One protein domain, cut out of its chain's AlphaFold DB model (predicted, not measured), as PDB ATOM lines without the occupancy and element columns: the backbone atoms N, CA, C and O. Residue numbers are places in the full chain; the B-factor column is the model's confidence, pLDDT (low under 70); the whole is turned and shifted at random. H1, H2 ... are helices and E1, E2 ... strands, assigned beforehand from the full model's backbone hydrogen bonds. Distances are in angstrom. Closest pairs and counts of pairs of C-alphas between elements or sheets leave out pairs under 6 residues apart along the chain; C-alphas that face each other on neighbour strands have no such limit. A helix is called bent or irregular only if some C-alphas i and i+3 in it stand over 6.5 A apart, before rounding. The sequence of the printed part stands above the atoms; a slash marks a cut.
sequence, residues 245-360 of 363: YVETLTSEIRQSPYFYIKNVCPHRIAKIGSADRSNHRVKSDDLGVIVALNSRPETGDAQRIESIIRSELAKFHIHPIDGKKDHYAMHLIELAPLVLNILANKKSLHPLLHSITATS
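This is residues 245 to 360 of the 363 residues of an uncharacterized protein of Rheinheimera sp (UniProt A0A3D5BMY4). A twisted four-stranded antiparallel sheet has two helices, H1 and H2, packed over one of its faces, their lines about perpendicular to each other at 76 degrees. A short helical turn, H3, follows H2 at its corner and leads straight into the edge strand E4. The printed part has 116 residues with four named strands and three named helices, in the order E1 E2 E3 H1 H2 H3 E4; the sheet's order is E2 E1 E3 E4, and the class is mixed, helices and strands. The whole is compact, with a radius of gyration of the C-alphas of 13.0 A, and rounded, spanning 32 by 31 by 24 A.

E1, residues 258 to 264, begins at C-alpha 258 (-31.564, -31.955, -47.701) and is 18.0 A long. E2, residues 269 to 275, is 19.6 A long, and E3, residues 288 to 293, 16.2 A. H1, residues 301 to 315, is 21.4 A long and begins at C-alpha 301 (-31.392, -26.581, -54.221). H2, residues 332 to 345, is 19.9 A long and neither bent nor irregular, but only just: C-alphas 334 and 337 are 6.1 A apart. H3, residues 347 to 352, is 9.9 A long and irregular, with C-alphas 348 and 351 7.1 A apart. E4, residues 353 to 359, is 18.1 A long and ends at C-alpha 359 (-26.312, -36.005, -33.929).

The sheet is twisted, its C-alphas up to 4.5 A off the best plane. E1 and E2 form a hairpin, with N 260 and O 273 2.8 A apart, within hydrogen-bond range. Across E1 and E3, N 289 and O 261 are 2.7 A apart; across E3 and E4, N 290 and O 357 are 2.8 A apart. H1 lies over E2 and E1 at a height over the sheet of 10.1 A; its closest C-alphas to E2 are those of Ala 302 and Ser 274, 5.0 A apart. H2 is on the same face, over E1 and E3, at a height of 9.1 A. H1 touches H2 with residues 309 to 313 alone, about perpendicular at 76 degrees; the closest C-alphas, of Ile 309 and Val 339, are 6.7 A apart. H2 and H3 only just touch, only at the corner, with 3 pairs of C-alphas within 8 A, the closest those of Leu 343 and Leu 349, 6.7 A apart. H3 only grazes the sheet, with residues 349 to 352. O i to N i+4 pairs are within range in 10 of 11 in H1, 8 of 10 in H2 and 0 of 2 in H3, where 2 of 3 O i to N i+3 pairs are.

The C-alphas farthest apart, of Pro 266 and Pro 351, are 35.3 A apart. The printed part has no cut; the links E2 to E3 and H1 to H2 are long. Residues 265 to 267 are under 70 in pLDDT.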
ATOM      1  N   TYR A 245     -30.708 -31.086 -31.699       87.38
ATOM      2  CA  TYR A 245     -29.811 -32.209 -31.455       87.38
ATOM      3  C   TYR A 245     -30.596 -33.495 -31.183       87.38
ATOM      4  O   TYR A 245     -31.574 -33.486 -30.436       87.38
ATOM      5  N   VAL A 246     -30.163 -34.600 -31.787       85.31
ATOM      6  CA  VAL A 246     -30.832 -35.912 -31.716       85.31
ATOM      7  C   VAL A 246     -29.826 -37.035 -31.479       85.31
ATOM      8  O   VAL A 246     -28.646 -36.895 -31.781       85.31
ATOM      9  N   GLU A 247     -30.257 -38.175 -30.948       79.69
ATOM     10  CA  GLU A 247     -29.367 -39.340 -30.820       79.69
ATOM     11  C   GLU A 247     -29.131 -40.047 -32.162       79.69
ATOM     12  O   GLU A 247     -28.033 -40.535 -32.411       79.69
ATOM     13  N   THR A 248     -30.146 -40.083 -33.032       82.88
ATOM     14  CA  THR A 248     -30.102 -40.745 -34.346       82.88
ATOM     15  C   THR A 248     -30.808 -39.906 -35.409       82.88
ATOM     16  O   THR A 248     -31.749 -39.168 -35.109       82.88
ATOM     17  N   LEU A 249     -30.365 -40.024 -36.663       84.75
ATOM     18  CA  LEU A 249     -30.960 -39.323 -37.807       84.75
ATOM     19  C   LEU A 249     -32.093 -40.178 -38.396       84.75
ATOM     20  O   LEU A 249     -31.890 -40.965 -39.322       84.75
ATOM     21  N   THR A 250     -33.296 -40.077 -37.827       83.12
ATOM     22  CA  THR A 250     -34.470 -40.864 -38.254       83.12
ATOM     23  C   THR A 250     -34.847 -40.607 -39.721       83.12
ATOM     24  O   THR A 250     -34.371 -39.666 -40.356       83.12
ATOM     25  N   SER A 251     -35.684 -41.471 -40.300       77.81
ATOM     26  CA  SER A 251     -36.197 -41.292 -41.670       77.81
ATOM     27  C   SER A 251     -36.979 -39.988 -41.841       77.81
ATOM     28  O   SER A 251     -36.885 -39.376 -42.897       77.81
ATOM     29  N   GLU A 252     -37.694 -39.550 -40.803       80.69
ATOM     30  CA  GLU A 252     -38.423 -38.275 -40.768       80.69
ATOM     31  C   GLU A 252     -37.484 -37.072 -40.908       80.69
ATOM     32  O   GLU A 252     -37.788 -36.129 -41.626       80.69
ATOM     33  N   ILE A 253     -36.307 -37.131 -40.279       84.19
ATOM     34  CA  ILE A 253     -35.287 -36.077 -40.383       84.19
ATOM     35  C   ILE A 253     -34.608 -36.109 -41.765       84.19
ATOM     36  O   ILE A 253     -34.164 -35.081 -42.266       84.19
ATOM     37  N   ARG A 254     -34.525 -37.287 -42.397       81.06
ATOM     38  CA  ARG A 254     -33.855 -37.534 -43.690       81.06
ATOM     39  C   ARG A 254     -34.784 -37.410 -44.904       81.06
ATOM     40  O   ARG A 254     -34.533 -38.048 -45.929       81.06
ATOM     41  N   GLN A 255     -35.862 -36.637 -44.803       83.94
ATOM     42  CA  GLN A 255     -36.752 -36.389 -45.936       83.94
ATOM     43  C   GLN A 255     -36.115 -35.377 -46.897       83.94
ATOM     44  O   GLN A 255     -35.757 -34.271 -46.501       83.94
ATOM     45  N   SER A 256     -35.924 -35.780 -48.154       82.25
ATOM     46  CA  SER A 256     -35.410 -34.905 -49.215       82.25
ATOM     47  C   SER A 256     -36.407 -33.776 -49.526       82.25
ATOM     48  O   SER A 256     -37.611 -34.047 -49.526       82.25
ATOM     49  N   PRO A 257     -35.935 -32.558 -49.857       93.56
ATOM     50  CA  PRO A 257     -34.538 -32.214 -50.119       93.56
ATOM     51  C   PRO A 257     -33.728 -31.822 -48.870       93.56
ATOM     52  O   PRO A 257     -34.172 -31.041 -48.029       93.56
ATOM     53  N   TYR A 258     -32.495 -32.334 -48.770       94.56
ATOM     54  CA  TYR A 258     -31.564 -31.955 -47.701       94.56
ATOM     55  C   TYR A 258     -30.099 -31.916 -48.148       94.56
ATOM     56  O   TYR A 258     -29.656 -32.663 -49.024       94.56
ATOM     57  N   PHE A 259     -29.321 -31.066 -47.484       96.56
ATOM     58  CA  PHE A 259     -27.859 -31.081 -47.498       96.56
ATOM     59  C   PHE A 259     -27.345 -31.754 -46.218       96.56
ATOM     60  O   PHE A 259     -27.975 -31.653 -45.166       96.56
ATOM     61  N   TYR A 260     -26.219 -32.461 -46.278       97.06
ATOM     62  CA  TYR A 260     -25.666 -33.155 -45.116       97.06
ATOM     63  C   TYR A 260     -24.152 -33.025 -44.995       97.06
ATOM     64  O   TYR A 260     -23.428 -32.851 -45.973       97.06
ATOM     65  N   ILE A 261     -23.686 -33.191 -43.759       96.62
ATOM     66  CA  ILE A 261     -22.281 -33.322 -43.378       96.62
ATOM     67  C   ILE A 261     -22.206 -34.530 -42.459       96.62
ATOM     68  O   ILE A 261     -22.901 -34.565 -41.450       96.62
ATOM     69  N   LYS A 262     -21.397 -35.534 -42.766       94.75
ATOM     70  CA  LYS A 262     -21.312 -36.734 -41.933       94.75
ATOM     71  C   LYS A 262     -19.902 -37.257 -41.805       94.75
ATOM     72  O   LYS A 262     -19.056 -37.030 -42.665       94.75
ATOM     73  N   ASN A 263     -19.667 -37.990 -40.733       91.38
ATOM     74  CA  ASN A 263     -18.448 -38.750 -40.566       91.38
ATOM     75  C   ASN A 263     -18.475 -39.988 -41.474       91.38
ATOM     76  O   ASN A 263     -19.509 -40.642 -41.620       91.38
ATOM     77  N   VAL A 264     -17.333 -40.335 -42.053       87.31
ATOM     78  CA  VAL A 264     -17.135 -41.581 -42.790       87.31
ATOM     79  C   VAL A 264     -16.278 -42.499 -41.929       87.31
ATOM     80  O   VAL A 264     -15.056 -42.367 -41.832       87.31
ATOM     81  N   CYS A 265     -16.945 -43.440 -41.268       69.50
ATOM     82  CA  CYS A 265     -16.280 -44.501 -40.522       69.50
ATOM     83  C   CYS A 265     -15.673 -45.538 -41.486       69.50
ATOM     84  O   CYS A 265     -16.294 -45.841 -42.506       69.50
ATOM     85  N   PRO A 266     -14.500 -46.120 -41.169       58.75
ATOM     86  CA  PRO A 266     -13.710 -45.948 -39.940       58.75
ATOM     87  C   PRO A 266     -12.670 -44.813 -39.992       58.75
ATOM     88  O   PRO A 266     -12.045 -44.517 -38.977       58.75
ATOM     89  N   HIS A 267     -12.479 -44.163 -41.141       63.78
ATOM     90  CA  HIS A 267     -11.314 -43.309 -41.415       63.78
ATOM     91  C   HIS A 267     -11.323 -41.936 -40.727       63.78
ATOM     92  O   HIS A 267     -10.396 -41.158 -40.917       63.78
ATOM     93  N   ARG A 268     -12.350 -41.632 -39.921       74.62
ATOM     94  CA  ARG A 268     -12.538 -40.342 -39.232       74.62
ATOM     95  C   ARG A 268     -12.464 -39.117 -40.163       74.62
ATOM     96  O   ARG A 268     -12.180 -38.021 -39.691       74.62
ATOM     97  N   ILE A 269     -12.735 -39.302 -41.452       90.12
ATOM     98  CA  ILE A 269     -12.836 -38.233 -42.449       90.12
ATOM     99  C   ILE A 269     -14.284 -37.753 -42.538       90.12
ATOM    100  O   ILE A 269     -15.217 -38.526 -42.309       90.12
ATOM    101  N   ALA A 270     -14.494 -36.496 -42.904       94.44
ATOM    102  CA  ALA A 270     -15.819 -35.927 -43.078       94.44
ATOM    103  C   ALA A 270     -16.227 -35.924 -44.553       94.44
ATOM    104  O   ALA A 270     -15.411 -35.778 -45.461       94.44
ATOM    105  N   LYS A 271     -17.523 -36.074 -44.792       95.75
ATOM    106  CA  LYS A 271     -18.141 -36.013 -46.107       95.75
ATOM    107  C   LYS A 271     -19.258 -34.983 -46.088       95.75
ATOM    108  O   LYS A 271     -20.089 -35.026 -45.184       95.75
ATOM    109  N   ILE A 272     -19.325 -34.136 -47.107       97.31
ATOM    110  CA  ILE A 272     -20.523 -33.331 -47.383       97.31
ATOM    111  C   ILE A 272     -21.304 -33.940 -48.543       97.31
ATOM    112  O   ILE A 272     -20.770 -34.740 -49.307       97.31
ATOM    113  N   GLY A 273     -22.567 -33.574 -48.698       96.12
ATOM    114  CA  GLY A 273     -23.299 -33.923 -49.903       96.12
ATOM    115  C   GLY A 273     -24.736 -33.445 -49.893       96.12
ATOM    116  O   GLY A 273     -25.231 -32.897 -48.910       96.12
ATOM    117  N   SER A 274     -25.404 -33.693 -51.008       95.38
ATOM    118  CA  SER A 274     -26.791 -33.318 -51.249       95.38
ATOM    119  C   SER A 274     -27.688 -34.528 -51.497       95.38
ATOM    120  O   SER A 274     -27.247 -35.617 -51.895       95.38
ATOM    121  N   ALA A 275     -28.971 -34.330 -51.230       91.94
ATOM    122  CA  ALA A 275     -30.035 -35.281 -51.473       91.94
ATOM    123  C   ALA A 275     -31.298 -34.529 -51.902       91.94
ATOM    124  O   ALA A 275     -32.160 -34.253 -51.078       91.94
ATOM    125  N   ASP A 276     -31.415 -34.203 -53.189       89.38
ATOM    126  CA  ASP A 276     -32.635 -33.575 -53.712       89.38
ATOM    127  C   ASP A 276     -33.790 -34.580 -53.824       89.38
ATOM    128  O   ASP A 276     -34.921 -34.257 -53.494       89.38
ATOM    129  N   ARG A 277     -33.504 -35.825 -54.239       84.06
ATOM    130  CA  ARG A 277     -34.512 -36.876 -54.511       84.06
ATOM    131  C   ARG A 277     -34.244 -38.216 -53.811       84.06
ATOM    132  O   ARG A 277     -34.862 -39.219 -54.154       84.06
ATOM    133  N   SER A 278     -33.278 -38.292 -52.891       78.25
ATOM    134  CA  SER A 278     -32.814 -39.572 -52.328       78.25
ATOM    135  C   SER A 278     -32.635 -39.535 -50.814       78.25
ATOM    136  O   SER A 278     -31.661 -38.997 -50.293       78.25
ATOM    137  N   ASN A 279     -33.497 -40.247 -50.091       77.06
ATOM    138  CA  ASN A 279     -33.455 -40.296 -48.624       77.06
ATOM    139  C   ASN A 279     -32.360 -41.229 -48.063       77.06
ATOM    140  O   ASN A 279     -32.168 -41.310 -46.851       77.06
ATOM    141  N   HIS A 280     -31.613 -41.931 -48.922       78.12
ATOM    142  CA  HIS A 280     -30.688 -42.998 -48.513       78.12
ATOM    143  C   HIS A 280     -29.212 -42.570 -48.431       78.12
ATOM    144  O   HIS A 280     -28.348 -43.402 -48.156       78.12
ATOM    145  N   ARG A 281     -28.890 -41.290 -48.667       85.75
ATOM    146  CA  ARG A 281     -27.499 -40.791 -48.617       85.75
ATOM    147  C   ARG A 281     -26.921 -40.769 -47.197       85.75
ATOM    148  O   ARG A 281     -25.712 -40.949 -47.027       85.75
ATOM    149  N   VAL A 282     -27.777 -40.596 -46.193       88.00
ATOM    150  CA  VAL A 282     -27.443 -40.640 -44.763       88.00
ATOM    151  C   VAL A 282     -28.166 -41.826 -44.127       88.00
ATOM    152  O   VAL A 282     -29.319 -42.079 -44.466       88.00
ATOM    153  N   LYS A 283     -27.506 -42.570 -43.238       86.62
ATOM    154  CA  LYS A 283     -28.070 -43.690 -42.466       86.62
ATOM    155  C   LYS A 283     -28.457 -43.237 -41.056       86.62
ATOM    156  O   LYS A 283     -27.990 -42.206 -40.587       86.62
ATOM    157  N   SER A 284     -29.303 -44.005 -40.370       81.00
ATOM    158  CA  SER A 284     -29.774 -43.646 -39.021       81.00
ATOM    159  C   SER A 284     -28.660 -43.609 -37.967       81.00
ATOM    160  O   SER A 284     -28.773 -42.869 -36.991       81.00
ATOM    161  N   ASP A 285     -27.612 -44.410 -38.161       80.19
ATOM    162  CA  ASP A 285     -26.432 -44.540 -37.304       80.19
ATOM    163  C   ASP A 285     -25.251 -43.660 -37.750       80.19
ATOM    164  O   ASP A 285     -24.210 -43.651 -37.087       80.19
ATOM    165  N   ASP A 286     -25.397 -42.905 -38.845       86.44
ATOM    166  CA  ASP A 286     -24.384 -41.937 -39.257       86.44
ATOM    167  C   ASP A 286     -24.290 -40.814 -38.212       86.44
ATOM    168  O   ASP A 286     -25.295 -40.235 -37.800       86.44
ATOM    169  N   LEU A 287     -23.061 -40.458 -37.833       88.81
ATOM    170  CA  LEU A 287     -22.787 -39.238 -37.075       88.81
ATOM    171  C   LEU A 287     -22.706 -38.070 -38.054       88.81
ATOM    172  O   LEU A 287     -21.886 -38.103 -38.975       88.81
ATOM    173  N   GLY A 288     -23.530 -37.043 -37.872       93.56
ATOM    174  CA  GLY A 288     -23.616 -35.967 -38.847       93.56
ATOM    175  C   GLY A 288     -24.583 -34.842 -38.514       93.56
ATOM    176  O   GLY A 288     -25.184 -34.780 -37.444       93.56
ATOM    177  N   VAL A 289     -24.701 -33.944 -39.482       94.75
ATOM    178  CA  VAL A 289     -25.571 -32.777 -39.525       94.75
ATOM    179  C   VAL A 289     -26.403 -32.871 -40.797       94.75
ATOM    180  O   VAL A 289     -25.861 -33.134 -41.871       94.75
ATOM    181  N   ILE A 290     -27.705 -32.655 -40.674       95.38
ATOM    182  CA  ILE A 290     -28.659 -32.556 -41.775       95.38
ATOM    183  C   ILE A 290     -29.238 -31.150 -41.770       95.38
ATOM    184  O   ILE A 290     -29.699 -30.660 -40.741       95.38
ATOM    185  N   VAL A 291     -29.224 -30.526 -42.940       94.62
ATOM    186  CA  VAL A 291     -29.852 -29.242 -43.224       94.62
ATOM    187  C   VAL A 291     -31.023 -29.523 -44.159       94.62
ATOM    188  O   VAL A 291     -30.828 -29.742 -45.357       94.62
ATOM    189  N   ALA A 292     -32.226 -29.583 -43.594       92.44
ATOM    190  CA  ALA A 292     -33.456 -29.765 -44.354       92.44
ATOM    191  C   ALA A 292     -33.816 -28.462 -45.072       92.44
ATOM    192  O   ALA A 292     -33.604 -27.376 -44.518       92.44
ATOM    193  N   LEU A 293     -34.358 -28.565 -46.284       92.31
ATOM    194  CA  LEU A 293     -34.666 -27.411 -47.123       92.31
ATOM    195  C   LEU A 293     -36.180 -27.203 -47.270       92.31
ATOM    196  O   LEU A 293     -36.944 -28.160 -47.260       92.31
ATOM    197  N   ASN A 294     -36.606 -25.946 -47.430       88.12
ATOM    198  CA  ASN A 294     -38.005 -25.571 -47.701       88.12
ATOM    199  C   ASN A 294     -38.418 -25.829 -49.162       88.12
ATOM    200  O   ASN A 294     -39.569 -25.608 -49.539       88.12
ATOM    201  N   SER A 295     -37.467 -26.204 -50.013       87.00
ATOM    202  CA  SER A 295     -37.673 -26.349 -51.446       87.00
ATOM    203  C   SER A 295     -38.268 -27.706 -51.821       87.00
ATOM    204  O   SER A 295     -38.375 -28.621 -51.005       87.00
ATOM    205  N   ARG A 296     -38.681 -27.836 -53.085       83.62
ATOM    206  CA  ARG A 296     -39.144 -29.113 -53.634       83.62
ATOM    207  C   ARG A 296     -37.979 -29.883 -54.271       83.62
ATOM    208  O   ARG A 296     -37.072 -29.251 -54.808       83.62
ATOM    209  N   PRO A 297     -38.007 -31.226 -54.295       82.31
ATOM    210  CA  PRO A 297     -36.980 -32.065 -54.928       82.31
ATOM    211  C   PRO A 297     -36.605 -31.709 -56.376       82.31
ATOM    212  O   PRO A 297     -35.524 -32.067 -56.853       82.31
ATOM    213  N   GLU A 298     -37.499 -31.063 -57.126       84.12
ATOM    214  CA  GLU A 298     -37.271 -30.707 -58.527       84.12
ATOM    215  C   GLU A 298     -36.402 -29.459 -58.704       84.12
ATOM    216  O   GLU A 298     -35.858 -29.275 -59.791       84.12
ATOM    217  N   THR A 299     -36.239 -28.627 -57.670       88.94
ATOM    218  CA  THR A 299     -35.503 -27.357 -57.779       88.94
ATOM    219  C   THR A 299     -33.984 -27.534 -57.764       88.94
ATOM    220  O   THR A 299     -33.267 -26.653 -58.232       88.94
ATOM    221  N   GLY A 300     -33.474 -28.664 -57.260       90.62
ATOM    222  CA  GLY A 300     -32.032 -28.939 -57.193       90.62
ATOM    223  C   GLY A 300     -31.277 -28.090 -56.159       90.62
ATOM    224  O   GLY A 300     -30.057 -27.922 -56.257       90.62
ATOM    225  N   ASP A 301     -31.984 -27.508 -55.186       93.56
ATOM    226  CA  ASP A 301     -31.392 -26.581 -54.221       93.56
ATOM    227  C   ASP A 301     -30.380 -27.245 -53.279       93.56
ATOM    228  O   ASP A 301     -29.425 -26.584 -52.863       93.56
ATOM    229  N   ALA A 302     -30.515 -28.541 -52.967       94.50
ATOM    230  CA  ALA A 302     -29.528 -29.220 -52.132       94.50
ATOM    231  C   ALA A 302     -28.191 -29.341 -52.868       94.50
ATOM    232  O   ALA A 302     -27.139 -29.033 -52.299       94.50
ATOM    233  N   GLN A 303     -28.221 -29.725 -54.147       94.69
ATOM    234  CA  GLN A 303     -27.032 -29.744 -54.999       94.69
ATOM    235  C   GLN A 303     -26.435 -28.341 -55.186       94.69
ATOM    236  O   GLN A 303     -25.210 -28.180 -55.172       94.69
ATOM    237  N   ARG A 304     -27.279 -27.310 -55.325       94.19
ATOM    238  CA  ARG A 304     -26.830 -25.912 -55.407       94.19
ATOM    239  C   ARG A 304     -26.095 -25.481 -54.137       94.19
ATOM    240  O   ARG A 304     -25.013 -24.901 -54.236       94.19
ATOM    241  N   ILE A 305     -26.646 -25.792 -52.962       95.38
ATOM    242  CA  ILE A 305     -25.998 -25.538 -51.669       95.38
ATOM    243  C   ILE A 305     -24.661 -26.274 -51.597       95.38
ATOM    244  O   ILE A 305     -23.651 -25.641 -51.300       95.38
ATOM    245  N   GLU A 306     -24.616 -27.568 -51.936       96.25
ATOM    246  CA  GLU A 306     -23.366 -28.340 -51.958       96.25
ATOM    247  C   GLU A 306     -22.302 -27.660 -52.829       96.25
ATOM    248  O   GLU A 306     -21.164 -27.491 -52.392       96.25
ATOM    249  N   SER A 307     -22.665 -27.220 -54.037       95.25
ATOM    250  CA  SER A 307     -21.736 -26.535 -54.936       95.25
ATOM    251  C   SER A 307     -21.205 -25.230 -54.339       95.25
ATOM    252  O   SER A 307     -20.011 -24.962 -54.439       95.25
ATOM    253  N   ILE A 308     -22.067 -24.430 -53.707       95.62
ATOM    254  CA  ILE A 308     -21.665 -23.170 -53.069       95.62
ATOM    255  C   ILE A 308     -20.729 -23.445 -51.893       95.62
ATOM    256  O   ILE A 308     -19.673 -22.823 -51.803       95.62
ATOM    257  N   ILE A 309     -21.063 -24.409 -51.033       96.38
ATOM    258  CA  ILE A 309     -20.213 -24.801 -49.904       96.38
ATOM    259  C   ILE A 309     -18.843 -25.275 -50.391       96.38
ATOM    260  O   ILE A 309     -17.831 -24.831 -49.856       96.38
ATOM    261  N   ARG A 310     -18.783 -26.120 -51.428       95.88
ATOM    262  CA  ARG A 310     -17.509 -26.588 -52.005       95.88
ATOM    263  C   ARG A 310     -16.653 -25.429 -52.507       95.88
ATOM    264  O   ARG A 310     -15.459 -25.394 -52.218       95.88
ATOM    265  N   SER A 311     -17.259 -24.480 -53.216       95.06
ATOM    266  CA  SER A 311     -16.559 -23.295 -53.717       95.06
ATOM    267  C   SER A 311     -16.059 -22.387 -52.594       95.06
ATOM    268  O   SER A 311     -14.968 -21.841 -52.703       95.06
ATOM    269  N   GLU A 312     -16.821 -22.220 -51.512       95.50
ATOM    270  CA  GLU A 312     -16.387 -21.417 -50.362       95.50
ATOM    271  C   GLU A 312     -15.282 -22.114 -49.559       95.50
ATOM    272  O   GLU A 312     -14.292 -21.469 -49.232       95.50
ATOM    273  N   LEU A 313     -15.378 -23.424 -49.312       95.31
ATOM    274  CA  LEU A 313     -14.314 -24.198 -48.655       95.31
ATOM    275  C   LEU A 313     -12.986 -24.114 -49.423       95.31
ATOM    276  O   LEU A 313     -11.932 -23.933 -48.814       95.31
ATOM    277  N   ALA A 314     -13.035 -24.163 -50.758       93.81
ATOM    278  CA  ALA A 314     -11.849 -24.039 -51.601       93.81
ATOM    279  C   ALA A 314     -11.120 -22.692 -51.434       93.81
ATOM    280  O   ALA A 314      -9.899 -22.649 -51.557       93.81
ATOM    281  N   LYS A 315     -11.830 -21.602 -51.095       92.12
ATOM    282  CA  LYS A 315     -11.204 -20.296 -50.800       92.12
ATOM    283  C   LYS A 315     -10.363 -20.312 -49.525       92.12
ATOM    284  O   LYS A 315      -9.482 -19.478 -49.375       92.12
ATOM    285  N   PHE A 316     -10.628 -21.257 -48.624       89.88
ATOM    286  CA  PHE A 316      -9.843 -21.500 -47.414       89.88
ATOM    287  C   PHE A 316      -8.800 -22.610 -47.607       89.88
ATOM    288  O   PHE A 316      -8.294 -23.144 -46.625       89.88
ATOM    289  N   HIS A 317      -8.502 -22.994 -48.854       90.62
ATOM    290  CA  HIS A 317      -7.625 -24.120 -49.197       90.62
ATOM    291  C   HIS A 317      -8.088 -25.474 -48.631       90.62
ATOM    292  O   HIS A 317      -7.299 -26.408 -48.484       90.62
ATOM    293  N   ILE A 318      -9.385 -25.609 -48.335       92.88
ATOM    294  CA  ILE A 318      -9.990 -26.866 -47.895       92.88
ATOM    295  C   ILE A 318     -10.543 -27.577 -49.130       92.88
ATOM    296  O   ILE A 318     -11.644 -27.288 -49.609       92.88
ATOM    297  N   HIS A 319      -9.764 -28.520 -49.650       92.69
ATOM    298  CA  HIS A 319     -10.108 -29.293 -50.839       92.69
ATOM    299  C   HIS A 319     -10.524 -30.728 -50.482       92.69
ATOM    300  O   HIS A 319     -10.108 -31.258 -49.447       92.69
ATOM    301  N   PRO A 320     -11.362 -31.372 -51.316       93.94
ATOM    302  CA  PRO A 320     -11.612 -32.798 -51.191       93.94
ATOM    303  C   PRO A 320     -10.319 -33.616 -51.306       93.94
ATOM    304  O   PRO A 320      -9.377 -33.201 -51.972       93.94
ATOM    305  N   ILE A 321     -10.310 -34.800 -50.697       91.56
ATOM    306  CA  ILE A 321      -9.249 -35.803 -50.848       91.56
ATOM    307  C   ILE A 321      -9.100 -36.157 -52.331       91.56
ATOM    308  O   ILE A 321     -10.108 -36.351 -53.017       91.56
ATOM    309  N   ASP A 322      -7.861 -36.307 -52.798       89.12
ATOM    310  CA  ASP A 322      -7.554 -36.669 -54.182       89.12
ATOM    311  C   ASP A 322      -8.377 -37.873 -54.667       89.12
ATOM    312  O   ASP A 322      -8.535 -38.893 -53.987       89.12
ATOM    313  N   GLY A 323      -8.967 -37.734 -55.856       86.56
ATOM    314  CA  GLY A 323      -9.847 -38.744 -56.448       86.56
ATOM    315  C   GLY A 323     -11.240 -38.858 -55.807       86.56
ATOM    316  O   GLY A 323     -12.038 -39.700 -56.230       86.56
ATOM    317  N   LYS A 324     -11.584 -38.028 -54.814       89.38
ATOM    318  CA  LYS A 324     -12.930 -37.932 -54.225       89.38
ATOM    319  C   LYS A 324     -13.530 -36.550 -54.479       89.38
ATOM    320  O   LYS A 324     -12.848 -35.537 -54.469       89.38
ATOM    321  N   LYS A 325     -14.846 -36.493 -54.694       88.50
ATOM    322  CA  LYS A 325     -15.548 -35.227 -54.980       88.50
ATOM    323  C   LYS A 325     -15.922 -34.451 -53.713       88.50
ATOM    324  O   LYS A 325     -15.981 -33.224 -53.730       88.50
ATOM    325  N   ASP A 326     -16.218 -35.182 -52.646       90.06
ATOM    326  CA  ASP A 326     -17.041 -34.724 -51.525       90.06
ATOM    327  C   ASP A 326     -16.536 -35.206 -50.148       90.06
ATOM    328  O   ASP A 326     -17.180 -34.957 -49.130       90.06
ATOM    329  N   HIS A 327     -15.384 -35.885 -50.108       94.31
ATOM    330  CA  HIS A 327     -14.725 -36.344 -48.881       94.31
ATOM    331  C   HIS A 327     -13.558 -35.424 -48.547       94.31
ATOM    332  O   HIS A 327     -12.776 -35.107 -49.433       94.31
ATOM    333  N   TYR A 328     -13.408 -35.059 -47.281       93.81
ATOM    334  CA  TYR A 328     -12.407 -34.121 -46.788       93.81
ATOM    335  C   TYR A 328     -11.586 -34.786 -45.688       93.81
ATOM    336  O   TYR A 328     -12.150 -35.432 -44.802       93.81
ATOM    337  N   ALA A 329     -10.264 -34.602 -45.716       90.12
ATOM    338  CA  ALA A 329      -9.340 -35.081 -44.683       90.12
ATOM    339  C   ALA A 329      -9.430 -34.231 -43.397       90.12
ATOM    340  O   ALA A 329      -8.435 -33.730 -42.893       90.12
ATOM    341  N   MET A 330     -10.649 -34.040 -42.892       90.81
ATOM    342  CA  MET A 330     -10.982 -33.275 -41.691       90.81
ATOM    343  C   MET A 330     -11.969 -34.065 -40.845       90.81
ATOM    344  O   MET A 330     -12.789 -34.818 -41.380       90.81
ATOM    345  N   HIS A 331     -11.947 -33.860 -39.532       89.25
ATOM    346  CA  HIS A 331     -12.957 -34.444 -38.666       89.25
ATOM    347  C   HIS A 331     -14.292 -33.703 -38.792       89.25
ATOM    348  O   HIS A 331     -14.353 -32.499 -39.043       89.25
ATOM    349  N   LEU A 332     -15.397 -34.417 -38.550       90.81
ATOM    350  CA  LEU A 332     -16.744 -33.830 -38.555       90.81
ATOM    351  C   LEU A 332     -16.850 -32.615 -37.615       90.81
ATOM    352  O   LEU A 332     -17.493 -31.628 -37.965       90.81
ATOM    353  N   ILE A 333     -16.199 -32.689 -36.448       88.12
ATOM    354  CA  ILE A 333     -16.206 -31.626 -35.434       88.12
ATOM    355  C   ILE A 333     -15.502 -30.342 -35.898       88.12
ATOM    356  O   ILE A 333     -15.755 -29.282 -35.342       88.12
ATOM    357  N   GLU A 334     -14.666 -30.426 -36.931       88.31
ATOM    358  CA  GLU A 334     -13.936 -29.293 -37.506       88.31
ATOM    359  C   GLU A 334     -14.655 -28.763 -38.750       88.31
ATOM    360  O   GLU A 334     -14.866 -27.560 -38.891       88.31
ATOM    361  N   LEU A 335     -15.090 -29.663 -39.641       93.44
ATOM    362  CA  LEU A 335     -15.712 -29.276 -40.906       93.44
ATOM    363  C   LEU A 335     -17.129 -28.718 -40.720       93.44
ATOM    364  O   LEU A 335     -17.495 -27.739 -41.369       93.44
ATOM    365  N   ALA A 336     -17.944 -29.323 -39.852       93.38
ATOM    366  CA  ALA A 336     -19.343 -28.922 -39.724       93.38
ATOM    367  C   ALA A 336     -19.529 -27.479 -39.214       93.38
ATOM    368  O   ALA A 336     -20.326 -26.763 -39.824       93.38
ATOM    369  N   PRO A 337     -18.787 -26.993 -38.195       90.44
ATOM    370  CA  PRO A 337     -18.833 -25.585 -37.804       90.44
ATOM    371  C   PRO A 337     -18.490 -24.619 -38.944       90.44
ATOM    372  O   PRO A 337     -19.171 -23.610 -39.106       90.44
ATOM    373  N   LEU A 338     -17.484 -24.939 -39.768       91.69
ATOM    374  CA  LEU A 338     -17.089 -24.103 -40.908       91.69
ATOM    375  C   LEU A 338     -18.200 -24.022 -41.957       91.69
ATOM    376  O   LEU A 338     -18.545 -22.935 -42.415       91.69
ATOM    377  N   VAL A 339     -18.795 -25.162 -42.305       94.38
ATOM    378  CA  VAL A 339     -19.895 -25.210 -43.274       94.38
ATOM    379  C   VAL A 339     -21.124 -24.468 -42.754       94.38
ATOM    380  O   VAL A 339     -21.719 -23.694 -43.503       94.38
ATOM    381  N   LEU A 340     -21.482 -24.635 -41.477       92.19
ATOM    382  CA  LEU A 340     -22.575 -23.866 -40.877       92.19
ATOM    383  C   LEU A 340     -22.279 -22.365 -40.869       92.19
ATOM    384  O   LEU A 340     -23.170 -21.574 -41.159       92.19
ATOM    385  N   ASN A 341     -21.032 -21.968 -40.614       89.94
ATOM    386  CA  ASN A 341     -20.633 -20.569 -40.694       89.94
ATOM    387  C   ASN A 341     -20.754 -20.012 -42.124       89.94
ATOM    388  O   ASN A 341     -21.207 -18.884 -42.314       89.94
ATOM    389  N   ILE A 342     -20.411 -20.800 -43.148       91.88
ATOM    390  CA  ILE A 342     -20.628 -20.408 -44.548       91.88
ATOM    391  C   ILE A 342     -22.128 -20.237 -44.824       91.88
ATOM    392  O   ILE A 342     -22.525 -19.208 -45.369       91.88
ATOM    393  N   LEU A 343     -22.969 -21.197 -44.421       91.31
ATOM    394  CA  LEU A 343     -24.426 -21.088 -44.569       91.31
ATOM    395  C   LEU A 343     -24.964 -19.830 -43.871       91.31
ATOM    396  O   LEU A 343     -25.801 -19.129 -44.437       91.31
ATOM    397  N   ALA A 344     -24.450 -19.505 -42.681       88.19
ATOM    398  CA  ALA A 344     -24.926 -18.373 -41.890       88.19
ATOM    399  C   ALA A 344     -24.599 -17.036 -42.554       88.19
ATOM    400  O   ALA A 344     -25.420 -16.125 -42.552       88.19
ATOM    401  N   ASN A 345     -23.434 -16.931 -43.190       88.25
ATOM    402  CA  ASN A 345     -22.990 -15.689 -43.820       88.25
ATOM    403  C   ASN A 345     -23.461 -15.535 -45.278       88.25
ATOM    404  O   ASN A 345     -23.350 -14.454 -45.860       88.25
ATOM    405  N   LYS A 346     -24.026 -16.583 -45.890       90.06
ATOM    406  CA  LYS A 346     -24.592 -16.536 -47.247       90.06
ATOM    407  C   LYS A 346     -26.099 -16.300 -47.207       90.06
ATOM    408  O   LYS A 346     -26.886 -17.220 -47.410       90.06
ATOM    409  N   LYS A 347     -26.494 -15.031 -47.046       87.56
ATOM    410  CA  LYS A 347     -27.904 -14.591 -46.981       87.56
ATOM    411  C   LYS A 347     -28.790 -15.127 -48.112       87.56
ATOM    412  O   LYS A 347     -29.955 -15.427 -47.892       87.56
ATOM    413  N   SER A 348     -28.234 -15.314 -49.311       89.12
ATOM    414  CA  SER A 348     -28.954 -15.882 -50.460       89.12
ATOM    415  C   SER A 348     -29.440 -17.323 -50.253       89.12
ATOM    416  O   SER A 348     -30.285 -17.785 -51.013       89.12
ATOM    417  N   LEU A 349     -28.882 -18.051 -49.283       89.44
ATOM    418  CA  LEU A 349     -29.264 -19.428 -48.966       89.44
ATOM    419  C   LEU A 349     -30.343 -19.506 -47.890       89.44
ATOM    420  O   LEU A 349     -31.052 -20.502 -47.839       89.44
ATOM    421  N   HIS A 350     -30.486 -18.477 -47.049       89.00
ATOM    422  CA  HIS A 350     -31.363 -18.506 -45.873       89.00
ATOM    423  C   HIS A 350     -32.819 -18.860 -46.191       89.00
ATOM    424  O   HIS A 350     -33.350 -19.722 -45.494       89.00
ATOM    425  N   PRO A 351     -33.457 -18.325 -47.256       88.62
ATOM    426  CA  PRO A 351     -34.838 -18.693 -47.587       88.62
ATOM    427  C   PRO A 351     -35.023 -20.189 -47.897       88.62
ATOM    428  O   PRO A 351     -36.119 -20.730 -47.754       88.62
ATOM    429  N   LEU A 352     -33.949 -20.866 -48.316       89.38
ATOM    430  CA  LEU A 352     -33.969 -22.288 -48.648       89.38
ATOM    431  C   LEU A 352     -33.894 -23.171 -47.402       89.38
ATOM    432  O   LEU A 352     -34.268 -24.335 -47.483       89.38
ATOM    433  N   LEU A 353     -33.402 -22.662 -46.271       90.31
ATOM    434  CA  LEU A 353     -33.137 -23.469 -45.083       90.31
ATOM    435  C   LEU A 353     -34.413 -23.620 -44.246       90.31
ATOM    436  O   LEU A 353     -35.028 -22.633 -43.849       90.31
ATOM    437  N   HIS A 354     -34.794 -24.861 -43.949       88.31
ATOM    438  CA  HIS A 354     -35.932 -25.166 -43.084       88.31
ATOM    439  C   HIS A 354     -35.484 -25.384 -41.637       88.31
ATOM    440  O   HIS A 354     -35.907 -24.697 -40.709       88.31
ATOM    441  N   SER A 355     -34.603 -26.364 -41.440       90.19
ATOM    442  CA  SER A 355     -34.126 -26.744 -40.115       90.19
ATOM    443  C   SER A 355     -32.744 -27.373 -40.183       90.19
ATOM    444  O   SER A 355     -32.334 -27.920 -41.210       90.19
ATOM    445  N   ILE A 356     -32.031 -27.311 -39.060       92.31
ATOM    446  CA  ILE A 356     -30.738 -27.969 -38.892       92.31
ATOM    447  C   ILE A 356     -30.852 -28.970 -37.757       92.31
ATOM    448  O   ILE A 356     -31.198 -28.612 -36.632       92.31
ATOM    449  N   THR A 357     -30.542 -30.227 -38.057       92.25
ATOM    450  CA  THR A 357     -30.519 -31.314 -37.083       92.25
ATOM    451  C   THR A 357     -29.133 -31.940 -37.019       92.25
ATOM    452  O   THR A 357     -28.560 -32.274 -38.051       92.25
ATOM    453  N   ALA A 358     -28.585 -32.132 -35.821       92.38
ATOM    454  CA  ALA A 358     -27.266 -32.720 -35.613       92.38
ATOM    455  C   ALA A 358     -27.316 -33.905 -34.649       92.38
ATOM    456  O   ALA A 358     -28.042 -33.893 -33.653       92.38
ATOM    457  N   THR A 359     -26.499 -34.927 -34.901       89.44
ATOM    458  CA  THR A 359     -26.312 -36.005 -33.929       89.44
ATOM    459  C   THR A 359     -25.597 -35.481 -32.692       89.44
ATOM    460  O   THR A 359     -24.556 -34.825 -32.793       89.44
ATOM    461  N   SER A 360     -26.135 -35.791 -31.520       79.00
ATOM    462  CA  SER A 360     -25.502 -35.512 -30.238       79.00
ATOM    463  C   SER A 360     -24.237 -36.356 -30.080       79.00
ATOM    464  O   SER A 360     -24.232 -37.562 -30.326       79.00
TER     465      SER A 360